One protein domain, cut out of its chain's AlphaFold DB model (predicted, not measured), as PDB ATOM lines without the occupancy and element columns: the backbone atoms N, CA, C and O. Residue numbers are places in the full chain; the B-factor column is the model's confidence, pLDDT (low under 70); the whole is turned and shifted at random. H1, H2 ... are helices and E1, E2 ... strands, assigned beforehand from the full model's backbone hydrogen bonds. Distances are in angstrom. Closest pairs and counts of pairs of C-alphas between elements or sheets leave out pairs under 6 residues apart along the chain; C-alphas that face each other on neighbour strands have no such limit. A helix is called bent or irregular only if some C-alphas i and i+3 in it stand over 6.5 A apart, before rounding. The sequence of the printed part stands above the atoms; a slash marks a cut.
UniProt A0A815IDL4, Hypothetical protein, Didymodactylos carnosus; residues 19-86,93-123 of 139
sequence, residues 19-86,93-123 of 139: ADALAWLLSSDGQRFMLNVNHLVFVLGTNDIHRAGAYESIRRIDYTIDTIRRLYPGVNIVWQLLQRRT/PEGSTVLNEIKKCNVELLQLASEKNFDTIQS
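Overview. This is residues 19 to 86 and 93 to 123 of the 139 residues of the protein "Hypothetical protein" of Didymodactylos carnosus (UniProt A0A815IDL4). Two helices, H3 and H4, lie side by side over one face of a small parallel sheet, E1 E2 E3, in two layers; the short helices H1 and H2 make a corner at one end. The 99 printed residues run H1 H2 E1 H3 E2 H4 E3, four named helices and three named strands, mostly helix. The whole is compact, with a radius of gyration of the C-alphas of 13.9 A, yet elongated, spanning 44 by 25 by 21 A.

Arrangement. H1, residues 19 to 26, and H2, residues 28 to 34, touch only at the corner, and only just, with 3 pairs of C-alphas within 8 A, the closest those of Trp 24 and Gly 30, 5.5 A. E1, residues 39 to 42, H3, residues 46 to 71, and E2, residues 76 to 80, form a strand-helix-strand unit, two parallel neighbour strands with a helix between, its crossover right-handed; N 40 and O 76 are 2.8 A apart. H3 is on the sheet at a height over the sheet of 10.5 A. H4, residues 97 to 116, is on the same face and touches H3 at a shallow tilt of 17 degrees, the same way; the closest C-alphas, Ala 54 and Cys 105, are 4.7 A apart. E3, residues 119 to 121, is parallel to E2, with N 79 and O 119 2.8 A apart. Every O i to N i+4 pair is within hydrogen-bond range in H1, H2 and H4, and 19 of 22 in H3.

Along the chain. H1 begins at C-alpha 19 (-30.543, 43.239, -9.973). H3, 25.1 A long, is irregular, C-alphas 51 and 54 being 9.5 A apart, with a kink of 129 degrees near residue 54. H4 is 27.6 A long. E3 ends at C-alpha 121 (-44.583, 47.575, 4.884).

Size, cuts and confidence. Residues 87 to 92 are cut out, C-alphas 86 and 93 being 10.0 A apart. Residues 84 to 86, 93 to 96 and 123 have pLDDT under 70.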
ATOM      1  N   ALA A  19     -31.414  44.178  -9.272       91.38
ATOM      2  CA  ALA A  19     -30.543  43.239  -9.973       91.38
ATOM      3  C   ALA A  19     -29.361  42.810  -9.092       91.38
ATOM      4  O   ALA A  19     -29.045  41.621  -9.033       91.38
ATOM      5  N   ASP A  20     -28.756  43.748  -8.354       90.81
ATOM      6  CA  ASP A  20     -27.716  43.444  -7.363       90.81
ATOM      7  C   ASP A  20     -28.215  42.470  -6.284       90.81
ATOM      8  O   ASP A  20     -27.506  41.533  -5.904       90.81
ATOM      9  N   ALA A  21     -29.428  42.700  -5.773       91.12
ATOM     10  CA  ALA A  21     -30.017  41.860  -4.738       91.12
ATOM     11  C   ALA A  21     -30.298  40.446  -5.251       91.12
ATOM     12  O   ALA A  21     -29.957  39.469  -4.580       91.12
ATOM     13  N   LEU A  22     -30.848  40.329  -6.461       92.69
ATOM     14  CA  LEU A  22     -31.095  39.036  -7.079       92.69
ATOM     15  C   LEU A  22     -29.790  38.289  -7.379       92.69
ATOM     16  O   LEU A  22     -29.677  37.109  -7.060       92.69
ATOM     17  N   ALA A  23     -28.779  38.969  -7.923       92.94
ATOM     18  CA  ALA A  23     -27.469  38.370  -8.166       92.94
ATOM     19  C   ALA A  23     -26.849  37.818  -6.871       92.94
ATOM     20  O   ALA A  23     -26.285  36.724  -6.868       92.94
ATOM     21  N   TRP A  24     -27.000  38.535  -5.753       91.75
ATOM     22  CA  TRP A  24     -26.564  38.037  -4.452       91.75
ATOM     23  C   TRP A  24     -27.383  36.829  -3.977       91.75
ATOM     24  O   TRP A  24     -26.784  35.845  -3.552       91.75
ATOM     25  N   LEU A  25     -28.715  36.848  -4.096       91.75
ATOM     26  CA  LEU A  25     -29.579  35.711  -3.733       91.75
ATOM     27  C   LEU A  25     -29.248  34.431  -4.513       91.75
ATOM     28  O   LEU A  25     -29.445  33.327  -4.005       91.75
ATOM     29  N   LEU A  26     -28.742  34.582  -5.737       92.19
ATOM     30  CA  LEU A  26     -28.306  33.479  -6.592       92.19
ATOM     31  C   LEU A  26     -26.877  33.005  -6.292       92.19
ATOM     32  O   LEU A  26     -26.496  31.925  -6.741       92.19
ATOM     33  N   SER A  27     -26.090  33.768  -5.532       94.06
ATOM     34  CA  SER A  27     -24.744  33.368  -5.107       94.06
ATOM     35  C   SER A  27     -24.780  32.271  -4.037       94.06
ATOM     36  O   SER A  27     -25.781  32.101  -3.343       94.06
ATOM     37  N   SER A  28     -23.666  31.560  -3.841       93.69
ATOM     38  CA  SER A  28     -23.559  30.529  -2.796       93.69
ATOM     39  C   SER A  28     -23.844  31.068  -1.389       93.69
ATOM     40  O   SER A  28     -24.466  30.374  -0.587       93.69
ATOM     41  N   ASP A  29     -23.437  32.304  -1.094       90.81
ATOM     42  CA  ASP A  29     -23.697  32.939   0.203       90.81
ATOM     43  C   ASP A  29     -25.180  33.283   0.378       90.81
ATOM     44  O   ASP A  29     -25.750  33.033   1.440       90.81
ATOM     45  N   GLY A  30     -25.820  33.806  -0.673       90.19
ATOM     46  CA  GLY A  30     -27.257  34.089  -0.673       90.19
ATOM     47  C   GLY A  30     -28.088  32.818  -0.522       90.19
ATOM     48  O   GLY A  30     -28.982  32.763   0.315       90.19
ATOM     49  N   GLN A  31     -27.736  31.755  -1.248       91.19
ATOM     50  CA  GLN A  31     -28.408  30.461  -1.133       91.19
ATOM     51  C   GLN A  31     -28.304  29.893   0.290       91.19
ATOM     52  O   GLN A  31     -29.312  29.483   0.858       91.19
ATOM     53  N   ARG A  32     -27.115  29.928   0.913       89.31
ATOM     54  CA  ARG A  32     -26.925  29.484   2.311       89.31
ATOM     55  C   ARG A  32     -27.735  30.310   3.306       89.31
ATOM     56  O   ARG A  32     -28.268  29.755   4.265       89.31
ATOM     57  N   PHE A  33     -27.822  31.620   3.083       87.81
ATOM     58  CA  PHE A  33     -28.652  32.507   3.892       87.81
ATOM     59  C   PHE A  33     -30.126  32.091   3.819       87.81
ATOM     60  O   PHE A  33     -30.754  31.903   4.857       87.81
ATOM     61  N   MET A  34     -30.643  31.864   2.608       88.81
ATOM     62  CA  MET A  34     -32.053  31.550   2.358       88.81
ATOM     63  C   MET A  34     -32.522  30.211   2.948       88.81
ATOM     64  O   MET A  34     -33.712  30.057   3.195       88.81
ATOM     65  N   LEU A  35     -31.618  29.267   3.240       86.25
ATOM     66  CA  LEU A  35     -31.968  27.976   3.860       86.25
ATOM     67  C   LEU A  35     -32.547  28.090   5.279       86.25
ATOM     68  O   LEU A  35     -33.122  27.127   5.770       86.25
ATOM     69  N   ASN A  36     -32.367  29.229   5.947       82.62
ATOM     70  CA  ASN A  36     -32.751  29.415   7.350       82.62
ATOM     71  C   ASN A  36     -33.659  30.638   7.538       82.62
ATOM     72  O   ASN A  36     -33.632  31.273   8.588       82.62
ATOM     73  N   VAL A  37     -34.385  31.038   6.494       84.44
ATOM     74  CA  VAL A  37     -35.159  32.281   6.483       84.44
ATOM     75  C   VAL A  37     -36.600  31.982   6.116       84.44
ATOM     76  O   VAL A  37     -36.867  31.475   5.035       84.44
ATOM     77  N   ASN A  38     -37.525  32.370   6.992       88.00
ATOM     78  CA  ASN A  38     -38.967  32.292   6.732       88.00
ATOM     79  C   ASN A  38     -39.519  33.595   6.138       88.00
ATOM     80  O   ASN A  38     -40.524  33.574   5.434       88.00
ATOM     81  N   HIS A  39     -38.858  34.727   6.403       89.50
ATOM     82  CA  HIS A  39     -39.271  36.054   5.949       89.50
ATOM     83  C   HIS A  39     -38.103  36.802   5.309       89.50
ATOM     84  O   HIS A  39     -37.065  37.000   5.938       89.50
ATOM     85  N   LEU A  40     -38.291  37.277   4.082       91.44
ATOM     86  CA  LEU A  40     -37.322  38.096   3.365       91.44
ATOM     87  C   LEU A  40     -37.868  39.511   3.184       91.44
ATOM     88  O   LEU A  40     -38.827  39.729   2.444       91.44
ATOM     89  N   VAL A  41     -37.236  40.475   3.855       91.19
ATOM     90  CA  VAL A  41     -37.643  41.886   3.819       91.19
ATOM     91  C   VAL A  41     -36.736  42.677   2.882       91.19
ATOM     92  O   VAL A  41     -35.527  42.771   3.100       91.19
ATOM     93  N   PHE A  42     -37.322  43.307   1.866       91.25
ATOM     94  CA  PHE A  42     -36.618  44.188   0.942       91.25
ATOM     95  C   PHE A  42     -36.795  45.656   1.306       91.25
ATOM     96  O   PHE A  42     -37.909  46.169   1.395       91.25
ATOM     97  N   VAL A  43     -35.668  46.359   1.419       88.88
ATOM     98  CA  VAL A  43     -35.607  47.824   1.506       88.88
ATOM     99  C   VAL A  43     -34.841  48.345   0.290       88.88
ATOM    100  O   VAL A  43     -33.712  48.823   0.392       88.88
ATOM    101  N   LEU A  44     -35.441  48.173  -0.890       87.19
ATOM    102  CA  LEU A  44     -34.839  48.448  -2.198       87.19
ATOM    103  C   LEU A  44     -35.826  49.170  -3.124       87.19
ATOM    104  O   LEU A  44     -37.021  49.228  -2.846       87.19
ATOM    105  N   GLY A  45     -35.310  49.720  -4.226       85.44
ATOM    106  CA  GLY A  45     -36.101  50.366  -5.282       85.44
ATOM    107  C   GLY A  45     -35.799  51.852  -5.485       85.44
ATOM    108  O   GLY A  45     -36.045  52.388  -6.558       85.44
ATOM    109  N   THR A  46     -35.189  52.546  -4.513       87.12
ATOM    110  CA  THR A  46     -34.819  53.966  -4.708       87.12
ATOM    111  C   THR A  46     -33.772  54.144  -5.814       87.12
ATOM    112  O   THR A  46     -33.873  55.081  -6.604       87.12
ATOM    113  N   ASN A  47     -32.782  53.247  -5.889       86.88
ATOM    114  CA  ASN A  47     -31.756  53.291  -6.935       86.88
ATOM    115  C   ASN A  47     -32.316  52.869  -8.299       86.88
ATOM    116  O   ASN A  47     -31.963  53.486  -9.301       86.88
ATOM    117  N   ASP A  48     -33.216  51.880  -8.336       89.75
ATOM    118  CA  ASP A  48     -33.925  51.483  -9.556       89.75
ATOM    119  C   ASP A  48     -34.708  52.662 -10.144       89.75
ATOM    120  O   ASP A  48     -34.525  52.990 -11.316       89.75
ATOM    121  N   ILE A  49     -35.470  53.386  -9.314       89.38
ATOM    122  CA  ILE A  49     -36.234  54.557  -9.765       89.38
ATOM    123  C   ILE A  49     -35.315  55.640 -10.310       89.38
ATOM    124  O   ILE A  49     -35.600  56.216 -11.358       89.38
ATOM    125  N   HIS A  50     -34.210  55.924  -9.620       85.06
ATOM    126  CA  HIS A  50     -33.268  56.941 -10.079       85.06
ATOM    127  C   HIS A  50     -32.636  56.570 -11.431       85.06
ATOM    128  O   HIS A  50     -32.318  57.454 -12.225       85.06
ATOM    129  N   ARG A  51     -32.414  55.279 -11.694       84.12
ATOM    130  CA  ARG A  51     -31.766  54.803 -12.925       84.12
ATOM    131  C   ARG A  51     -32.741  54.639 -14.088       84.12
ATOM    132  O   ARG A  51     -32.354  54.903 -15.220       84.12
ATOM    133  N   ALA A  52     -33.962  54.177 -13.824       86.94
ATOM    134  CA  ALA A  52     -34.860  53.677 -14.865       86.94
ATOM    135  C   ALA A  52     -36.329  54.124 -14.731       86.94
ATOM    136  O   ALA A  52     -37.140  53.816 -15.602       86.94
ATOM    137  N   GLY A  53     -36.687  54.862 -13.676       89.81
ATOM    138  CA  GLY A  53     -38.065  55.286 -13.415       89.81
ATOM    139  C   GLY A  53     -38.945  54.183 -12.817       89.81
ATOM    140  O   GLY A  53     -38.509  53.052 -12.597       89.81
ATOM    141  N   ALA A  54     -40.198  54.523 -12.512       92.25
ATOM    142  CA  ALA A  54     -41.117  53.666 -11.766       92.25
ATOM    143  C   ALA A  54     -41.477  52.376 -12.511       92.25
ATOM    144  O   ALA A  54     -41.429  51.301 -11.924       92.25
ATOM    145  N   TYR A  55     -41.803  52.481 -13.801       93.56
ATOM    146  CA  TYR A  55     -42.275  51.343 -14.595       93.56
ATOM    147  C   TYR A  55     -41.233  50.218 -14.668       93.56
ATOM    148  O   TYR A  55     -41.513  49.074 -14.314       93.56
ATOM    149  N   GLU A  56     -39.999  50.553 -15.048       93.44
ATOM    150  CA  GLU A  56     -38.921  49.563 -15.116       93.44
ATOM    151  C   GLU A  56     -38.524  49.059 -13.720       93.44
ATOM    152  O   GLU A  56     -38.171  47.891 -13.570       93.44
ATOM    153  N   SER A  57     -38.640  49.896 -12.680       94.25
ATOM    154  CA  SER A  57     -38.428  49.453 -11.296       94.25
ATOM    155  C   SER A  57     -39.423  48.364 -10.903       94.25
ATOM    156  O   SER A  57     -39.014  47.326 -10.397       94.25
ATOM    157  N   ILE A  58     -40.712  48.551 -11.193       96.88
ATOM    158  CA  ILE A  58     -41.750  47.553 -10.902       96.88
ATOM    159  C   ILE A  58     -41.511  46.258 -11.666       96.88
ATOM    160  O   ILE A  58     -41.576  45.187 -11.070       96.88
ATOM    161  N   ARG A  59     -41.131  46.338 -12.945       96.56
ATOM    162  CA  ARG A  59     -40.796  45.151 -13.743       96.56
ATOM    163  C   ARG A  59     -39.645  44.342 -13.130       96.56
ATOM    164  O   ARG A  59     -39.658  43.113 -13.156       96.56
ATOM    165  N   ARG A  60     -38.643  45.018 -12.562       95.38
ATOM    166  CA  ARG A  60     -37.521  44.365 -11.865       95.38
ATOM    167  C   ARG A  60     -37.935  43.765 -10.526       95.38
ATOM    168  O   ARG A  60     -37.441  42.694 -10.175       95.38
ATOM    169  N   ILE A  61     -38.827  44.432  -9.799       95.94
ATOM    170  CA  ILE A  61     -39.398  43.921  -8.548       95.94
ATOM    171  C   ILE A  61     -40.196  42.643  -8.824       95.94
ATOM    172  O   ILE A  61     -39.927  41.623  -8.195       95.94
ATOM    173  N   ASP A  62     -41.090  42.666  -9.814       97.12
ATOM    174  CA  ASP A  62     -41.877  41.506 -10.249       97.12
ATOM    175  C   ASP A  62     -40.977  40.315 -10.611       97.12
ATOM    176  O   ASP A  62     -41.088  39.235 -10.029       97.12
ATOM    177  N   TYR A  63     -39.974  40.543 -11.465       96.88
ATOM    178  CA  TYR A  63     -39.001  39.510 -11.826       96.88
ATOM    179  C   TYR A  63     -38.240  38.939 -10.616       96.88
ATOM    180  O   TYR A  63     -37.973  37.734 -10.543       96.88
ATOM    181  N   THR A  64     -37.889  39.795  -9.654       95.88
ATOM    182  CA  THR A  64     -37.204  39.385  -8.422       95.88
ATOM    183  C   THR A  64     -38.109  38.490  -7.575       95.88
ATOM    184  O   THR A  64     -37.674  37.425  -7.135       95.88
ATOM    185  N   ILE A  65     -39.375  38.874  -7.404       95.81
ATOM    186  CA  ILE A  65     -40.378  38.116  -6.648       95.81
ATOM    187  C   ILE A  65     -40.619  36.746  -7.283       95.81
ATOM    188  O   ILE A  65     -40.533  35.731  -6.590       95.81
ATOM    189  N   ASP A  66     -40.860  36.699  -8.594       96.81
ATOM    190  CA  ASP A  66     -41.094  35.445  -9.316       96.81
ATOM    191  C   ASP A  66     -39.888  34.506  -9.213       96.81
ATOM    192  O   ASP A  66     -40.034  33.299  -8.992       96.81
ATOM    193  N   THR A  67     -38.676  35.059  -9.304       95.94
ATOM    194  CA  THR A  67     -37.456  34.263  -9.167       95.94
ATOM    195  C   THR A  67     -37.314  33.688  -7.759       95.94
ATOM    196  O   THR A  67     -37.013  32.501  -7.624       95.94
ATOM    197  N   ILE A  68     -37.564  34.487  -6.718       94.06
ATOM    198  CA  ILE A  68     -37.489  34.034  -5.321       94.06
ATOM    199  C   ILE A  68     -38.519  32.949  -5.058       94.06
ATOM    200  O   ILE A  68     -38.163  31.916  -4.511       94.06
ATOM    201  N   ARG A  69     -39.766  33.125  -5.494       94.62
ATOM    202  CA  ARG A  69     -40.825  32.129  -5.277       94.62
ATOM    203  C   ARG A  69     -40.546  30.801  -5.943       94.62
ATOM    204  O   ARG A  69     -40.850  29.755  -5.380       94.62
ATOM    205  N   ARG A  70     -39.949  30.834  -7.134       95.31
ATOM    206  CA  ARG A  70     -39.543  29.617  -7.835       95.31
ATOM    207  C   ARG A  70     -38.444  28.862  -7.083       95.31
ATOM    208  O   ARG A  70     -38.444  27.637  -7.096       95.31
ATOM    209  N   LEU A  71     -37.496  29.578  -6.479       93.50
ATOM    210  CA  LEU A  71     -36.337  28.977  -5.810       93.50
ATOM    211  C   LEU A  71     -36.602  28.638  -4.336       93.50
ATOM    212  O   LEU A  71     -36.057  27.667  -3.821       93.50
ATOM    213  N   TYR A  72     -37.441  29.430  -3.676       92.56
ATOM    214  CA  TYR A  72     -37.687  29.420  -2.238       92.56
ATOM    215  C   TYR A  72     -39.195  29.582  -1.952       92.56
ATOM    216  O   TYR A  72     -39.617  30.587  -1.377       92.56
ATOM    217  N   PRO A  73     -40.042  28.613  -2.355       90.88
ATOM    218  CA  PRO A  73     -41.502  28.751  -2.310       90.88
ATOM    219  C   PRO A  73     -42.087  28.909  -0.899       90.88
ATOM    220  O   PRO A  73     -43.214  29.371  -0.764       90.88
ATOM    221  N   GLY A  74     -41.343  28.528   0.144       88.56
ATOM    222  CA  GLY A  74     -41.761  28.667   1.544       88.56
ATOM    223  C   GLY A  74     -41.419  30.011   2.191       88.56
ATOM    224  O   GLY A  74     -41.726  30.200   3.362       88.56
ATOM    225  N   VAL A  75     -40.763  30.929   1.472       91.12
ATOM    226  CA  VAL A  75     -40.325  32.208   2.041       91.12
ATOM    227  C   VAL A  75     -41.378  33.284   1.823       91.12
ATOM    228  O   VAL A  75     -41.731  33.612   0.689       91.12
ATOM    229  N   ASN A  76     -41.817  33.897   2.918       92.12
ATOM    230  CA  ASN A  76     -42.682  35.066   2.892       92.12
ATOM    231  C   ASN A  76     -41.874  36.298   2.484       92.12
ATOM    232  O   ASN A  76     -40.849  36.624   3.086       92.12
ATOM    233  N   ILE A  77     -42.332  37.001   1.453       94.50
ATOM    234  CA  ILE A  77     -41.669  38.202   0.945       94.50
ATOM    235  C   ILE A  77     -42.383  39.428   1.507       94.50
ATOM    236  O   ILE A  77     -43.604  39.535   1.408       94.50
ATOM    237  N   VAL A  78     -41.608  40.371   2.039       93.69
ATOM    238  CA  VAL A  78     -42.093  41.679   2.479       93.69
ATOM    239  C   VAL A  78     -41.326  42.761   1.726       93.69
ATOM    240  O   VAL A  78     -40.097  42.785   1.759       93.69
ATOM    241  N   TRP A  79     -42.019  43.692   1.075       94.38
ATOM    242  CA  TRP A  79     -41.382  44.821   0.393       94.38
ATOM    243  C   TRP A  79     -41.693  46.148   1.081       94.38
ATOM    244  O   TRP A  79     -42.850  46.528   1.264       94.38
ATOM    245  N   GLN A  80     -40.661  46.903   1.449       92.69
ATOM    246  CA  GLN A  80     -40.855  48.218   2.043       92.69
ATOM    247  C   GLN A  80     -41.247  49.253   0.982       92.69
ATOM    248  O   GLN A  80     -40.508  49.491   0.027       92.69
ATOM    249  N   LEU A  81     -42.363  49.952   1.210       91.19
ATOM    250  CA  LEU A  81     -42.761  51.089   0.383       91.19
ATOM    251  C   LEU A  81     -41.694  52.189   0.421       91.19
ATOM    252  O   LEU A  81     -41.153  52.550   1.477       91.19
ATOM    253  N   LEU A  82     -41.418  52.766  -0.745       87.50
ATOM    254  CA  LEU A  82     -40.382  53.772  -0.900       87.50
ATOM    255  C   LEU A  82     -40.793  55.074  -0.225       87.50
ATOM    256  O   LEU A  82     -41.882  55.609  -0.437       87.50
ATOM    257  N   GLN A  83     -39.890  55.615   0.585       79.88
ATOM    258  CA  GLN A  83     -40.139  56.869   1.274       79.88
ATOM    259  C   GLN A  83     -39.679  58.074   0.464       79.88
ATOM    260  O   GLN A  83     -38.653  58.060  -0.218       79.88
ATOM    261  N   ARG A  84     -40.401  59.178   0.658       69.00
ATOM    262  CA  ARG A  84     -39.933  60.514   0.300       69.00
ATOM    263  C   ARG A  84     -38.736  60.853   1.188       69.00
ATOM    264  O   ARG A  84     -38.910  61.277   2.326       69.00
ATOM    265  N   ARG A  85     -37.511  60.667   0.699       61.94
ATOM    266  CA  ARG A  85     -36.334  61.168   1.417       61.94
ATOM    267  C   ARG A  85     -36.267  62.685   1.256       61.94
ATOM    268  O   ARG A  85     -35.852  63.179   0.221       61.94
ATOM    269  N   THR A  86     -36.639  63.407   2.307       47.44
ATOM    270  CA  THR A  86     -36.483  64.868   2.441       47.44
ATOM    271  C   THR A  86     -35.162  65.248   3.122       47.44
ATOM    272  O   THR A  86     -35.067  66.297   3.761       47.44
ATOM    273  N   PRO A  93     -37.325  70.047  -5.398       50.25
ATOM    274  CA  PRO A  93     -38.574  70.795  -5.371       50.25
ATOM    275  C   PRO A  93     -39.769  69.847  -5.237       50.25
ATOM    276  O   PRO A  93     -39.750  68.727  -5.771       50.25
ATOM    277  N   GLU A  94     -40.823  70.285  -4.544       48.66
ATOM    278  CA  GLU A  94     -42.116  69.612  -4.648       48.66
ATOM    279  C   GLU A  94     -42.488  69.524  -6.136       48.66
ATOM    280  O   GLU A  94     -42.522  70.530  -6.835       48.66
ATOM    281  N   GLY A  95     -42.674  68.302  -6.644       50.94
ATOM    282  CA  GLY A  95     -42.885  68.059  -8.077       50.94
ATOM    283  C   GLY A  95     -41.651  67.600  -8.859       50.94
ATOM    284  O   GLY A  95     -41.763  67.394 -10.065       50.94
ATOM    285  N   SER A  96     -40.502  67.369  -8.210       63.62
ATOM    286  CA  SER A  96     -39.383  66.689  -8.873       63.62
ATOM    287  C   SER A  96     -39.823  65.344  -9.456       63.62
ATOM    288  O   SER A  96     -40.597  64.596  -8.846       63.62
ATOM    289  N   THR A  97     -39.301  65.023 -10.641       72.69
ATOM    290  CA  THR A  97     -39.633  63.807 -11.393       72.69
ATOM    291  C   THR A  97     -39.500  62.568 -10.508       72.69
ATOM    292  O   THR A  97     -40.402  61.743 -10.461       72.69
ATOM    293  N   VAL A  98     -38.454  62.509  -9.681       76.38
ATOM    294  CA  VAL A  98     -38.180  61.390  -8.767       76.38
ATOM    295  C   VAL A  98     -39.276  61.199  -7.714       76.38
ATOM    296  O   VAL A  98     -39.663  60.068  -7.441       76.38
ATOM    297  N   LEU A  99     -39.823  62.272  -7.128       78.25
ATOM    298  CA  LEU A  99     -40.903  62.145  -6.138       78.25
ATOM    299  C   LEU A  99     -42.202  61.629  -6.770       78.25
ATOM    300  O   LEU A  99     -42.942  60.890  -6.119       78.25
ATOM    301  N   ASN A 100     -42.482  62.016  -8.015       85.19
ATOM    302  CA  ASN A 100     -43.627  61.501  -8.761       85.19
ATOM    303  C   ASN A 100     -43.416  60.037  -9.154       85.19
ATOM    304  O   ASN A 100     -44.334  59.238  -8.996       85.19
ATOM    305  N   GLU A 101     -42.207  59.662  -9.573       88.81
ATOM    306  CA  GLU A 101     -41.863  58.268  -9.856       88.81
ATOM    307  C   GLU A 101     -41.936  57.391  -8.594       88.81
ATOM    308  O   GLU A 101     -42.488  56.299  -8.651       88.81
ATOM    309  N   ILE A 102     -41.507  57.878  -7.422       89.12
ATOM    310  CA  ILE A 102     -41.689  57.165  -6.142       89.12
ATOM    311  C   ILE A 102     -43.172  56.919  -5.848       89.12
ATOM    312  O   ILE A 102     -43.544  55.812  -5.462       89.12
ATOM    313  N   LYS A 103     -44.035  57.930  -6.031       88.50
ATOM    314  CA  LYS A 103     -45.483  57.763  -5.827       88.50
ATOM    315  C   LYS A 103     -46.066  56.717  -6.772       88.50
ATOM    316  O   LYS A 103     -46.773  55.835  -6.301       88.50
ATOM    317  N   LYS A 104     -45.763  56.822  -8.072       91.88
ATOM    318  CA  LYS A 104     -46.216  55.858  -9.084       91.88
ATOM    319  C   LYS A 104     -45.758  54.451  -8.717       91.88
ATOM    320  O   LYS A 104     -46.583  53.557  -8.616       91.88
ATOM    321  N   CYS A 105     -44.474  54.286  -8.408       93.69
ATOM    322  CA  CYS A 105     -43.914  53.000  -8.009       93.69
ATOM    323  C   CYS A 105     -44.611  52.429  -6.771       93.69
ATOM    324  O   CYS A 105     -44.900  51.246  -6.748       93.69
ATOM    325  N   ASN A 106     -44.917  53.231  -5.747       94.25
ATOM    326  CA  ASN A 106     -45.610  52.712  -4.565       94.25
ATOM    327  C   ASN A 106     -47.048  52.261  -4.866       94.25
ATOM    328  O   ASN A 106     -47.493  51.283  -4.276       94.25
ATOM    329  N   VAL A 107     -47.770  52.955  -5.752       95.06
ATOM    330  CA  VAL A 107     -49.122  52.540  -6.173       95.06
ATOM    331  C   VAL A 107     -49.061  51.204  -6.909       95.06
ATOM    332  O   VAL A 107     -49.748  50.262  -6.524       95.06
ATOM    333  N   GLU A 108     -48.180  51.101  -7.901       96.19
ATOM    334  CA  GLU A 108     -47.972  49.873  -8.676       96.19
ATOM    335  C   GLU A 108     -47.460  48.722  -7.796       96.19
ATOM    336  O   GLU A 108     -47.865  47.579  -7.962       96.19
ATOM    337  N   LEU A 109     -46.609  49.011  -6.808       95.75
ATOM    338  CA  LEU A 109     -46.092  48.004  -5.883       95.75
ATOM    339  C   LEU A 109     -47.196  47.426  -4.994       95.75
ATOM    340  O   LEU A 109     -47.187  46.230  -4.727       95.75
ATOM    341  N   LEU A 110     -48.144  48.253  -4.542       96.06
ATOM    342  CA  LEU A 110     -49.308  47.791  -3.780       96.06
ATOM    343  C   LEU A 110     -50.232  46.919  -4.634       96.06
ATOM    344  O   LEU A 110     -50.751  45.916  -4.149       96.06
ATOM    345  N   GLN A 111     -50.416  47.279  -5.905       97.50
ATOM    346  CA  GLN A 111     -51.170  46.449  -6.837       97.50
ATOM    347  C   GLN A 111     -50.462  45.108  -7.073       97.50
ATOM    348  O   GLN A 111     -51.080  44.058  -6.900       97.50
ATOM    349  N   LEU A 112     -49.157  45.132  -7.353       97.19
ATOM    350  CA  LEU A 112     -48.343  43.930  -7.521       97.19
ATOM    351  C   LEU A 112     -48.356  43.053  -6.257       97.19
ATOM    352  O   LEU A 112     -48.417  41.832  -6.359       97.19
ATOM    353  N   ALA A 113     -48.339  43.661  -5.066       96.69
ATOM    354  CA  ALA A 113     -48.462  42.971  -3.780       96.69
ATOM    355  C   ALA A 113     -49.767  42.195  -3.653       96.69
ATOM    356  O   ALA A 113     -49.748  41.031  -3.256       96.69
ATOM    357  N   SER A 114     -50.875  42.807  -4.066       96.31
ATOM    358  CA  SER A 114     -52.178  42.148  -4.129       96.31
ATOM    359  C   SER A 114     -52.192  41.008  -5.153       96.31
ATOM    360  O   SER A 114     -52.554  39.882  -4.823       96.31
ATOM    361  N   GLU A 115     -51.736  41.267  -6.383       97.06
ATOM    362  CA  GLU A 115     -51.750  40.292  -7.485       97.06
ATOM    363  C   GLU A 115     -50.880  39.072  -7.199       97.06
ATOM    364  O   GLU A 115     -51.246  37.935  -7.505       97.06
ATOM    365  N   LYS A 116     -49.710  39.303  -6.607       95.69
ATOM    366  CA  LYS A 116     -48.765  38.244  -6.300       95.69
ATOM    367  C   LYS A 116     -49.018  37.671  -4.910       95.69
ATOM    368  O   LYS A 116     -48.596  36.549  -4.700       95.69
ATOM    369  N   ASN A 117     -49.720  38.312  -3.979       94.88
ATOM    370  CA  ASN A 117     -49.854  37.867  -2.581       94.88
ATOM    371  C   ASN A 117     -48.508  37.888  -1.821       94.88
ATOM    372  O   ASN A 117     -48.010  36.852  -1.379       94.88
ATOM    373  N   PHE A 118     -47.866  39.055  -1.755       95.50
ATOM    374  CA  PHE A 118     -46.749  39.320  -0.837       95.50
ATOM    375  C   PHE A 118     -47.050  40.574  -0.011       95.50
ATOM    376  O   PHE A 118     -47.871  41.399  -0.411       95.50
ATOM    377  N   ASP A 119     -46.382  40.737   1.126       94.25
ATOM    378  CA  ASP A 119     -46.686  41.832   2.042       94.25
ATOM    379  C   ASP A 119     -45.929  43.109   1.681       94.25
ATOM    380  O   ASP A 119     -44.779  43.089   1.236       94.25
ATOM    381  N   THR A 120     -46.539  44.259   1.953       93.69
ATOM    382  CA  THR A 120     -45.825  45.537   1.927       93.69
ATOM    383  C   THR A 120     -45.800  46.157   3.308       93.69
ATOM    384  O   THR A 120     -46.766  46.070   4.064       93.69
ATOM    385  N   ILE A 121     -44.691  46.814   3.642       90.38
ATOM    386  CA  ILE A 121     -44.583  47.575   4.884       90.38
ATOM    387  C   ILE A 121     -44.342  49.045   4.575       90.38
ATOM    388  O   ILE A 121     -43.411  49.426   3.860       90.38
ATOM    389  N   GLN A 122     -45.180  49.907   5.140       81.56
ATOM    390  CA  GLN A 122     -44.896  51.330   5.170       81.56
ATOM    391  C   GLN A 122     -43.990  51.599   6.367       81.56
ATOM    392  O   GLN A 122     -44.397  51.433   7.514       81.56
ATOM    393  N   SER A 123     -42.753  52.033   6.125       66.19
ATOM    394  CA  SER A 123     -41.914  52.480   7.236       66.19
ATOM    395  C   SER A 123     -42.571  53.706   7.884       66.19
ATOM    396  O   SER A 123     -42.803  54.730   7.232       66.19
TER     397      SER A 123